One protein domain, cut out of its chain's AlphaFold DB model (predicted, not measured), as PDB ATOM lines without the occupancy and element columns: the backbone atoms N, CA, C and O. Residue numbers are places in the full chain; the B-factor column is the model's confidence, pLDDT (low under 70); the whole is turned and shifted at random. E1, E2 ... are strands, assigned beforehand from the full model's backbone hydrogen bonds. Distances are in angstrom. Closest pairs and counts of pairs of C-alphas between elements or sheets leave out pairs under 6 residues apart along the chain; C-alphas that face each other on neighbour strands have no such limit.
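AT A GLANCE: This is residues 494 to 572 of the 943 residues of an uncharacterized protein of Ruminococcus flavefaciens 007c (UniProt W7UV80). Three small antiparallel strand pairings are strung in a row along one narrow, loose rod: the three-strand sheet E3, E4 and E5 at one end, the pair E2 and E6 in the middle, and the hairpin E7 and E8 toward the other end, where E1 lies near E7. The backbone runs out along the rod through E1, E2 and E3, then folds back through E4 to E8. The printed part has 79 residues, with no named helix and eight named strands, E1 to E8 in order; its class is all strand, with under half of the residues, 35 of 79, in named strands. The whole is loose, with a radius of gyration of the C-alphas of 15.7 A and spans of 54 by 24 by 14 A.

HOW THE PARTS SIT: E1, residues 494 to 497, pairs with no named strand; its closest C-alphas to E7, residues 553 to 556, are those of Tyr 496 and Thr 556, 6.1 A apart. Residues 499 to 500 pair antiparallel with 553 to 554 of E7. E2, residues 505 to 508, is antiparallel to E6, residues 537 to 540, at 157 degrees, with N 507 and O 538 at 2.8 A. E2 runs on into E3, residues 510 to 512, at 33 degrees across one residue. E3, E4, residues 518 to 522, and E5, residues 528 to 531, form a meander, each strand the antiparallel neighbour of the one before; E3 and E5 are its edge strands. In the hairpin of E3 and E4, N 510 and O 520 are 2.8 A apart; in that of E4 and E5, N 531 and O 519 are 2.8 A apart. Residues 539 to 540 of E6 pair antiparallel with 547 to 548. E7 forms a hairpin with E8, residues 562 to 568, antiparallel at 127 degrees, with N 563 and O 555 at 2.7 A. E5 and E8 are apart.

IN THESE COORDINATES: E1 begins at C-alpha 494, (29.458, 41.053, 115.289), and spans 10.2 A. E3 ends at C-alpha 512, (22.240, 62.894, 75.371). E4 spans 13.3 A. E8, the longest strand by residues, spans 11.6 A and ends at C-alpha 568, (30.677, 43.758, 98.648).

THE WHOLE: The outline is only just a rod; the two C-alphas farthest apart are those of Asp 515 and Asn 559, at 54.4 A. The C-alphas of Val 494 and Tyr 572, the first and last printed, are 10.0 A apart. The link from E6 to E7 is long, 12 residues. The printed part has no cut. Its mean pLDDT is 85.2, and residues 513 to 517 are under 70.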
ATOM      1  N   VAL A 494      28.243  40.244 115.414       81.25
ATOM      2  CA  VAL A 494      29.458  41.053 115.289       81.25
ATOM      3  C   VAL A 494      29.491  41.713 113.921       81.25
ATOM      4  O   VAL A 494      29.225  41.081 112.900       81.25
ATOM      5  N   MET A 495      29.790  43.008 113.928       83.62
ATOM      6  CA  MET A 495      29.851  43.845 112.741       83.62
ATOM      7  C   MET A 495      31.274  44.363 112.571       83.62
ATOM      8  O   MET A 495      31.824  44.980 113.485       83.62
ATOM      9  N   TYR A 496      31.840  44.130 111.394       86.75
ATOM     10  CA  TYR A 496      33.103  44.713 110.969       86.75
ATOM     11  C   TYR A 496      32.842  45.730 109.864       86.75
ATOM     12  O   TYR A 496      32.027  45.493 108.972       86.75
ATOM     13  N   GLU A 497      33.504  46.879 109.948       87.56
ATOM     14  CA  GLU A 497      33.495  47.869 108.876       87.56
ATOM     15  C   GLU A 497      34.375  47.376 107.732       87.56
ATOM     16  O   GLU A 497      35.524  47.009 107.952       87.56
ATOM     17  N   ASN A 498      33.810  47.364 106.529       89.81
ATOM     18  CA  ASN A 498      34.494  46.953 105.319       89.81
ATOM     19  C   ASN A 498      35.405  48.073 104.822       89.81
ATOM     20  O   ASN A 498      35.015  49.242 104.764       89.81
ATOM     21  N   THR A 499      36.607  47.712 104.387       90.19
ATOM     22  CA  THR A 499      37.568  48.676 103.851       90.19
ATOM     23  C   THR A 499      37.183  49.091 102.433       90.19
ATOM     24  O   THR A 499      37.033  48.252 101.548       90.19
ATOM     25  N   GLU A 500      37.051  50.395 102.178       88.06
ATOM     26  CA  GLU A 500      36.794  50.914 100.827       88.06
ATOM     27  C   GLU A 500      37.876  50.468  99.836       88.06
ATOM     28  O   GLU A 500      39.075  50.546 100.123       88.06
ATOM     29  N   VAL A 501      37.464  50.041  98.638       88.19
ATOM     30  CA  VAL A 501      38.426  49.714  97.580       88.19
ATOM     31  C   VAL A 501      39.112  51.012  97.128       88.19
ATOM     32  O   VAL A 501      38.442  51.943  96.675       88.19
ATOM     33  N   PRO A 502      40.449  51.114  97.215       85.31
ATOM     34  CA  PRO A 502      41.154  52.334  96.846       85.31
ATOM     35  C   PRO A 502      41.226  52.490  95.324       85.31
ATOM     36  O   PRO A 502      41.351  51.506  94.603       85.31
ATOM     37  N   ASN A 503      41.274  53.736  94.839       85.19
ATOM     38  CA  ASN A 503      41.460  54.090  93.419       85.19
ATOM     39  C   ASN A 503      40.341  53.617  92.471       85.19
ATOM     40  O   ASN A 503      40.603  53.335  91.303       85.19
ATOM     41  N   VAL A 504      39.109  53.532  92.968       87.94
ATOM     42  CA  VAL A 504      37.919  53.268  92.152       87.94
ATOM     43  C   VAL A 504      37.516  54.540  91.403       87.94
ATOM     44  O   VAL A 504      37.453  55.618  91.995       87.94
ATOM     45  N   GLU A 505      37.246  54.424  90.105       90.44
ATOM     46  CA  GLU A 505      36.716  55.521  89.287       90.44
ATOM     47  C   GLU A 505      35.185  55.457  89.277       90.44
ATOM     48  O   GLU A 505      34.601  54.478  88.817       90.44
ATOM     49  N   GLU A 506      34.524  56.506  89.760       91.19
ATOM     50  CA  GLU A 506      33.071  56.652  89.659       91.19
ATOM     51  C   GLU A 506      32.691  57.255  88.299       91.19
ATOM     52  O   GLU A 506      33.202  58.307  87.902       91.19
ATOM     53  N   ARG A 507      31.773  56.602  87.582       89.69
ATOM     54  CA  ARG A 507      31.283  57.041  86.274       89.69
ATOM     55  C   ARG A 507      29.760  56.995  86.233       89.69
ATOM     56  O   ARG A 507      29.159  55.928  86.278       89.69
ATOM     57  N   SER A 508      29.146  58.165  86.097       90.31
ATOM     58  CA  SER A 508      27.691  58.309  85.984       90.31
ATOM     59  C   SER A 508      27.241  58.430  84.528       90.31
ATOM     60  O   SER A 508      27.993  58.903  83.671       90.31
ATOM     61  N   SER A 509      26.010  57.999  84.249       87.69
ATOM     62  CA  SER A 509      25.362  58.145  82.945       87.69
ATOM     63  C   SER A 509      25.277  59.616  82.524       87.69
ATOM     64  O   SER A 509      24.982  60.483  83.349       87.69
ATOM     65  N   VAL A 510      25.498  59.899  81.242       87.12
ATOM     66  CA  VAL A 510      25.491  61.246  80.659       87.12
ATOM     67  C   VAL A 510      24.233  61.430  79.815       87.12
ATOM     68  O   VAL A 510      23.890  60.567  79.012       87.12
ATOM     69  N   LYS A 511      23.567  62.574  79.981       81.50
ATOM     70  CA  LYS A 511      22.392  62.948  79.190       81.50
ATOM     71  C   LYS A 511      22.783  63.218  77.739       81.50
ATOM     72  O   LYS A 511      23.700  64.004  77.499       81.50
ATOM     73  N   MET A 512      22.071  62.612  76.794       81.50
ATOM     74  CA  MET A 512      22.240  62.894  75.371       81.50
ATOM     75  C   MET A 512      21.174  63.888  74.896       81.50
ATOM     76  O   MET A 512      19.978  63.693  75.104       81.50
ATOM     77  N   ASP A 513      21.616  64.978  74.265       68.12
ATOM     78  CA  ASP A 513      20.749  66.049  73.751       68.12
ATOM     79  C   ASP A 513      20.231  65.709  72.335       68.12
ATOM     80  O   ASP A 513      20.605  66.346  71.345       68.12
ATOM     81  N   HIS A 514      19.379  64.687  72.207       66.94
ATOM     82  CA  HIS A 514      18.600  64.426  70.988       66.94
ATOM     83  C   HIS A 514      17.253  63.741  71.305       66.94
ATOM     84  O   HIS A 514      17.043  63.305  72.427       66.94
ATOM     85  N   ASP A 515      16.318  63.687  70.347       61.12
ATOM     86  CA  ASP A 515      14.933  63.205  70.541       61.12
ATOM     87  C   ASP A 515      14.756  61.762  69.998       61.12
ATOM     88  O   ASP A 515      15.131  61.530  68.841       61.12
ATOM     89  N   PRO A 516      14.202  60.792  70.761       62.84
ATOM     90  CA  PRO A 516      13.802  60.886  72.169       62.84
ATOM     91  C   PRO A 516      15.003  61.051  73.105       62.84
ATOM     92  O   PRO A 516      16.084  60.540  72.830       62.84
ATOM     93  N   TRP A 517      14.791  61.787  74.199       69.94
ATOM     94  CA  TRP A 517      15.813  62.044  75.212       69.94
ATOM     95  C   TRP A 517      16.142  60.771  75.987       69.94
ATOM     96  O   TRP A 517      15.256  60.180  76.606       69.94
ATOM     97  N   HIS A 518      17.425  60.417  76.040       79.56
ATOM     98  CA  HIS A 518      17.910  59.282  76.822       79.56
ATOM     99  C   HIS A 518      19.246  59.582  77.515       79.56
ATOM    100  O   HIS A 518      19.963  60.524  77.159       79.56
ATOM    101  N   ASN A 519      19.567  58.810  78.556       85.69
ATOM    102  CA  ASN A 519      20.879  58.846  79.205       85.69
ATOM    103  C   ASN A 519      21.720  57.682  78.683       85.69
ATOM    104  O   ASN A 519      21.208  56.586  78.513       85.69
ATOM    105  N   GLU A 520      23.018  57.880  78.480       88.38
ATOM    106  CA  GLU A 520      23.927  56.796  78.103       88.38
ATOM    107  C   GLU A 520      24.997  56.593  79.168       88.38
ATOM    108  O   GLU A 520      25.544  57.555  79.714       88.38
ATOM    109  N   ILE A 521      25.360  55.342  79.431       90.12
ATOM    110  CA  ILE A 521      26.523  55.007  80.254       90.12
ATOM    111  C   ILE A 521      27.522  54.188  79.447       90.12
ATOM    112  O   ILE A 521      27.154  53.258  78.732       90.12
ATOM    113  N   ARG A 522      28.807  54.554  79.541       88.44
ATOM    114  CA  ARG A 522      29.897  53.857  78.849       88.44
ATOM    115  C   ARG A 522      30.697  52.996  79.816       88.44
ATOM    116  O   ARG A 522      31.364  53.519  80.715       88.44
ATOM    117  N   TYR A 523      30.708  51.698  79.557       87.81
ATOM    118  CA  TYR A 523      31.450  50.708  80.324       87.81
ATOM    119  C   TYR A 523      32.955  50.723  80.005       87.81
ATOM    120  O   TYR A 523      33.373  51.289  78.987       87.81
ATOM    121  N   PRO A 524      33.805  50.130  80.867       86.50
ATOM    122  CA  PRO A 524      35.257  50.083  80.655       86.50
ATOM    123  C   PRO A 524      35.682  49.391  79.351       86.50
ATOM    124  O   PRO A 524      36.686  49.767  78.752       86.50
ATOM    125  N   ASP A 525      34.890  48.430  78.870       85.12
ATOM    126  CA  ASP A 525      35.100  47.731  77.596       85.12
ATOM    127  C   ASP A 525      34.716  48.571  76.357       85.12
ATOM    128  O   ASP A 525      34.883  48.137  75.215       85.12
ATOM    129  N   GLY A 526      34.224  49.792  76.579       82.75
ATOM    130  CA  GLY A 526      33.803  50.730  75.550       82.75
ATOM    131  C   GLY A 526      32.359  50.552  75.088       82.75
ATOM    132  O   GLY A 526      31.908  51.383  74.289       82.75
ATOM    133  N   THR A 527      31.635  49.541  75.583       87.69
ATOM    134  CA  THR A 527      30.203  49.368  75.306       87.69
ATOM    135  C   THR A 527      29.394  50.516  75.904       87.69
ATOM    136  O   THR A 527      29.807  51.162  76.870       87.69
ATOM    137  N   VAL A 528      28.265  50.817  75.268       87.19
ATOM    138  CA  VAL A 528      27.353  51.887  75.675       87.19
ATOM    139  C   VAL A 528      25.989  51.264  75.914       87.19
ATOM    140  O   VAL A 528      25.484  50.559  75.041       87.19
ATOM    141  N   GLU A 529      25.422  51.507  77.090       88.00
ATOM    142  CA  GLU A 529      24.034  51.181  77.398       88.00
ATOM    143  C   GLU A 529      23.195  52.451  77.355       88.00
ATOM    144  O   GLU A 529      23.569  53.480  77.923       88.00
ATOM    145  N   ASP A 530      22.073  52.338  76.655       86.50
ATOM    146  CA  ASP A 530      21.039  53.353  76.545       86.50
ATOM    147  C   ASP A 530      20.020  53.146  77.677       86.50
ATOM    148  O   ASP A 530      19.438  52.068  77.827       86.50
ATOM    149  N   LEU A 531      19.861  54.170  78.510       82.69
ATOM    150  CA  LEU A 531      18.989  54.203  79.673       82.69
ATOM    151  C   LEU A 531      17.818  55.135  79.354       82.69
ATOM    152  O   LEU A 531      17.849  56.339  79.635       82.69
ATOM    153  N   GLU A 532      16.764  54.563  78.774       78.94
ATOM    154  CA  GLU A 532      15.516  55.269  78.488       78.94
ATOM    155  C   GLU A 532      14.891  55.738  79.820       78.94
ATOM    156  O   GLU A 532      14.383  54.938  80.606       78.94
ATOM    157  N   TRP A 533      14.982  57.043  80.110       75.19
ATOM    158  CA  TRP A 533      14.489  57.705  81.336       75.19
ATOM    159  C   TRP A 533      15.147  57.288  82.670       75.19
ATOM    160  O   TRP A 533      14.695  57.724  83.729       75.19
ATOM    161  N   GLY A 534      16.224  56.494  82.645       75.75
ATOM    162  CA  GLY A 534      16.941  56.023  83.839       75.75
ATOM    163  C   GLY A 534      18.278  56.732  84.074       75.75
ATOM    164  O   GLY A 534      18.905  57.216  83.137       75.75
ATOM    165  N   THR A 535      18.749  56.780  85.320       84.06
ATOM    166  CA  THR A 535      20.120  57.201  85.668       84.06
ATOM    167  C   THR A 535      20.861  56.041  86.307       84.06
ATOM    168  O   THR A 535      20.280  55.320  87.117       84.06
ATOM    169  N   LYS A 536      22.143  55.879  85.982       87.00
ATOM    170  CA  LYS A 536      22.979  54.797  86.514       87.00
ATOM    171  C   LYS A 536      24.372  55.319  86.828       87.00
ATOM    172  O   LYS A 536      24.899  56.153  86.090       87.00
ATOM    173  N   THR A 537      24.975  54.800  87.887       90.56
ATOM    174  CA  THR A 537      26.370  55.064  88.244       90.56
ATOM    175  C   THR A 537      27.085  53.733  88.366       90.56
ATOM    176  O   THR A 537      26.562  52.799  88.967       90.56
ATOM    177  N   ILE A 538      28.268  53.639  87.768       91.62
ATOM    178  CA  ILE A 538      29.146  52.480  87.899       91.62
ATOM    179  C   ILE A 538      30.464  52.896  88.530       91.62
ATOM    180  O   ILE A 538      30.942  54.018  88.358       91.62
ATOM    181  N   TYR A 539      31.065  51.951  89.229       91.50
ATOM    182  CA  TYR A 539      32.325  52.084  89.929       91.50
ATOM    183  C   TYR A 539      33.327  51.150  89.271       91.50
ATOM    184  O   TYR A 539      33.198  49.930  89.351       91.50
ATOM    185  N   ILE A 540      34.296  51.724  88.573       89.81
ATOM    186  CA  ILE A 540      35.294  50.997  87.796       89.81
ATOM    187  C   ILE A 540      36.473  50.690  88.710       89.81
ATOM    188  O   ILE A 540      37.054  51.578  89.337       89.81
ATOM    189  N   MET A 541      36.819  49.413  88.786       89.00
ATOM    190  CA  MET A 541      37.883  48.915  89.643       89.00
ATOM    191  C   MET A 541      39.259  49.406  89.164       89.00
ATOM    192  O   MET A 541      39.443  49.680  87.976       89.00
ATOM    193  N   PRO A 542      40.282  49.436  90.040       83.00
ATOM    194  CA  PRO A 542      41.628  49.911  89.690       83.00
ATOM    195  C   PRO A 542      42.313  49.150  88.545       83.00
ATOM    196  O   PRO A 542      43.274  49.645  87.958       83.00
ATOM    197  N   ASN A 543      41.852  47.936  88.232       82.44
ATOM    198  CA  ASN A 543      42.334  47.161  87.088       82.44
ATOM    199  C   ASN A 543      41.838  47.705  85.735       82.44
ATOM    200  O   ASN A 543      42.350  47.293  84.694       82.44
ATOM    201  N   GLY A 544      40.875  48.632  85.748       78.38
ATOM    202  CA  GLY A 544      40.325  49.302  84.575       78.38
ATOM    203  C   GLY A 544      39.430  48.426  83.699       78.38
ATOM    204  O   GLY A 544      39.044  48.876  82.624       78.38
ATOM    205  N   THR A 545      39.118  47.195  84.114       80.12
ATOM    206  CA  THR A 545      38.295  46.249  83.340       80.12
ATOM    207  C   THR A 545      37.017  45.848  84.061       80.12
ATOM    208  O   THR A 545      35.986  45.712  83.407       80.12
ATOM    209  N   ASP A 546      37.065  45.693  85.384       87.06
ATOM    210  CA  ASP A 546      35.897  45.296  86.170       87.06
ATOM    211  C   ASP A 546      35.138  46.530  86.659       87.06
ATOM    212  O   ASP A 546      35.735  47.576  86.929       87.06
ATOM    213  N   TYR A 547      33.821  46.414  86.795       90.62
ATOM    214  CA  TYR A 547      32.984  47.472  87.345       90.62
ATOM    215  C   TYR A 547      31.844  46.897  88.186       90.62
ATOM    216  O   TYR A 547      31.431  45.754  87.988       90.62
ATOM    217  N   TYR A 548      31.325  47.715  89.098       89.88
ATOM    218  CA  TYR A 548      30.166  47.403  89.931       89.88
ATOM    219  C   TYR A 548      29.135  48.529  89.839       89.88
ATOM    220  O   TYR A 548      29.491  49.690  89.671       89.88
ATOM    221  N   GLU A 549      27.850  48.196  89.953       89.06
ATOM    222  CA  GLU A 549      26.747  49.179  89.976       89.06
ATOM    223  C   GLU A 549      26.519  49.779  91.376       89.06
ATOM    224  O   GLU A 549      25.613  50.577  91.591       89.06
ATOM    225  N   PHE A 550      27.370  49.402  92.327       87.50
ATOM    226  CA  PHE A 550      27.374  49.849  93.710       87.50
ATOM    227  C   PHE A 550      28.787  50.256  94.124       87.50
ATOM    228  O   PHE A 550      29.768  49.806  93.522       87.50
ATOM    229  N   LYS A 551      28.905  51.085  95.168       87.75
ATOM    230  CA  LYS A 551      30.209  51.492  95.703       87.75
ATOM    231  C   LYS A 551      30.913  50.257  96.294       87.75
ATOM    232  O   LYS A 551      30.359  49.652  97.209       87.75
ATOM    233  N   PRO A 552      32.088  49.846  95.785       91.44
ATOM    234  CA  PRO A 552      32.691  48.576  96.170       91.44
ATOM    235  C   PRO A 552      33.533  48.702  97.448       91.44
ATOM    236  O   PRO A 552      34.361  49.609  97.585       91.44
ATOM    237  N   TYR A 553      33.382  47.730  98.345       91.88
ATOM    238  CA  TYR A 553      34.189  47.567  99.555       91.88
ATOM    239  C   TYR A 553      34.858  46.186  99.571       91.88
ATOM    240  O   TYR A 553      34.287  45.215  99.075       91.88
ATOM    241  N   TYR A 554      36.051  46.077 100.159       91.56
ATOM    242  CA  TYR A 554      36.641  44.795 100.536       91.56
ATOM    243  C   TYR A 554      35.919  44.250 101.760       91.56
ATOM    244  O   TYR A 554      35.847  44.916 102.792       91.56
ATOM    245  N   ARG A 555      35.386  43.034 101.644       89.75
ATOM    246  CA  ARG A 555      34.723  42.358 102.758       89.75
ATOM    247  C   ARG A 555      35.716  42.156 103.900       89.75
ATOM    248  O   ARG A 555      36.780  41.596 103.673       89.75
ATOM    249  N   THR A 556      35.364  42.511 105.123       90.44
ATOM    250  CA  THR A 556      36.127  42.111 106.310       90.44
ATOM    251  C   THR A 556      35.615  40.766 106.820       90.44
ATOM    252  O   THR A 556      34.405  40.588 106.934       90.44
ATOM    253  N   ASP A 557      36.516  39.816 107.070       88.00
ATOM    254  CA  ASP A 557      36.208  38.444 107.484       88.00
ATOM    255  C   ASP A 557      35.751  38.331 108.953       88.00
ATOM    256  O   ASP A 557      35.770  39.300 109.714       88.00
ATOM    257  N   GLU A 558      35.344  37.129 109.377       84.50
ATOM    258  CA  GLU A 558      34.862  36.859 110.739       84.50
ATOM    259  C   GLU A 558      35.913  37.094 111.838       84.50
ATOM    260  O   GLU A 558      35.574  37.145 113.020       84.50
ATOM    261  N   ASN A 559      37.188  37.237 111.469       85.94
ATOM    262  CA  ASN A 559      38.290  37.515 112.383       85.94
ATOM    263  C   ASN A 559      38.675  39.005 112.391       85.94
ATOM    264  O   ASN A 559      39.596  39.391 113.116       85.94
ATOM    265  N   GLY A 560      37.980  39.844 111.614       83.25
ATOM    266  CA  GLY A 560      38.255  41.271 111.492       83.25
ATOM    267  C   GLY A 560      39.391  41.610 110.522       83.25
ATOM    268  O   GLY A 560      39.962  42.695 110.635       83.25
ATOM    269  N   PHE A 561      39.758  40.707 109.607       88.56
ATOM    270  CA  PHE A 561      40.765  40.968 108.574       88.56
ATOM    271  C   PHE A 561      40.124  41.239 107.216       88.56
ATOM    272  O   PHE A 561      39.171  40.579 106.817       88.56
ATOM    273  N   ASP A 562      40.684  42.183 106.465       86.94
ATOM    274  CA  ASP A 562      40.189  42.498 105.128       86.94
ATOM    275  C   ASP A 562      40.464  41.360 104.138       86.94
ATOM    276  O   ASP A 562      41.608  41.058 103.782       86.94
ATOM    277  N   ASP A 563      39.391  40.773 103.622       88.31
ATOM    278  CA  ASP A 563      39.403  39.879 102.477       88.31
ATOM    279  C   ASP A 563      39.418  40.699 101.183       88.31
ATOM    280  O   ASP A 563      38.408  40.936 100.517       88.31
ATOM    281  N   THR A 564      40.629  41.092 100.793       85.75
ATOM    282  CA  THR A 564      40.888  41.829  99.545       85.75
ATOM    283  C   THR A 564      40.497  41.084  98.257       85.75
ATOM    284  O   THR A 564      40.611  41.650  97.168       85.75
ATOM    285  N   SER A 565      40.049  39.825  98.346       83.94
ATOM    286  CA  SER A 565      39.578  39.041  97.200       83.94
ATOM    287  C   SER A 565      38.062  39.090  96.995       83.94
ATOM    288  O   SER A 565      37.591  38.719  95.919       83.94
ATOM    289  N   THR A 566      37.306  39.591  97.979       87.69
ATOM    290  CA  THR A 566      35.839  39.631  97.943       87.69
ATOM    291  C   THR A 566      35.332  41.073  97.960       87.69
ATOM    292  O   THR A 566      35.613  41.824  98.892       87.69
ATOM    293  N   ILE A 567      34.546  41.442  96.944       89.81
ATOM    294  CA  ILE A 567      33.909  42.760  96.827       89.81
ATOM    295  C   ILE A 567      32.454  42.688  97.285       89.81
ATOM    296  O   ILE A 567      31.718  41.789  96.877       89.81
ATOM    297  N   VAL A 568      32.039  43.646  98.110       88.12
ATOM    298  CA  VAL A 568      30.677  43.758  98.648       88.12
ATOM    299  C   VAL A 568      30.137  45.182  98.512       88.12
ATOM    300  O   VAL A 568      30.900  46.141  98.416       88.12
ATOM    301  N   GLU A 569      28.808  45.300  98.478       86.56
ATOM    302  CA  GLU A 569      28.069  46.567  98.355       86.56
ATOM    303  C   GLU A 569      27.917  47.308  99.690       86.56
ATOM    304  O   GLU A 569      27.935  48.535  99.739       86.56
ATOM    305  N   GLY A 570      27.763  46.564 100.787       82.44
ATOM    306  CA  GLY A 570      27.554  47.144 102.108       82.44
ATOM    307  C   GLY A 570      28.854  47.627 102.750       82.44
ATOM    308  O   GLY A 570      29.870  46.937 102.700       82.44
ATOM    309  N   GLN A 571      28.791  48.755 103.463       84.19
ATOM    310  CA  GLN A 571      29.894  49.274 104.287       84.19
ATOM    311  C   GLN A 571      30.262  48.342 105.462       84.19
ATOM    312  O   GLN A 571      31.306  48.517 106.077       84.19
ATOM    313  N   TYR A 572      29.444  47.334 105.774       85.69
ATOM    314  CA  TYR A 572      29.667  46.445 106.910       85.69
ATOM    315  C   TYR A 572      29.506  44.973 106.539       85.69
ATOM    316  O   TYR A 572      28.571  44.607 105.821       85.69
TER     317      TYR A 572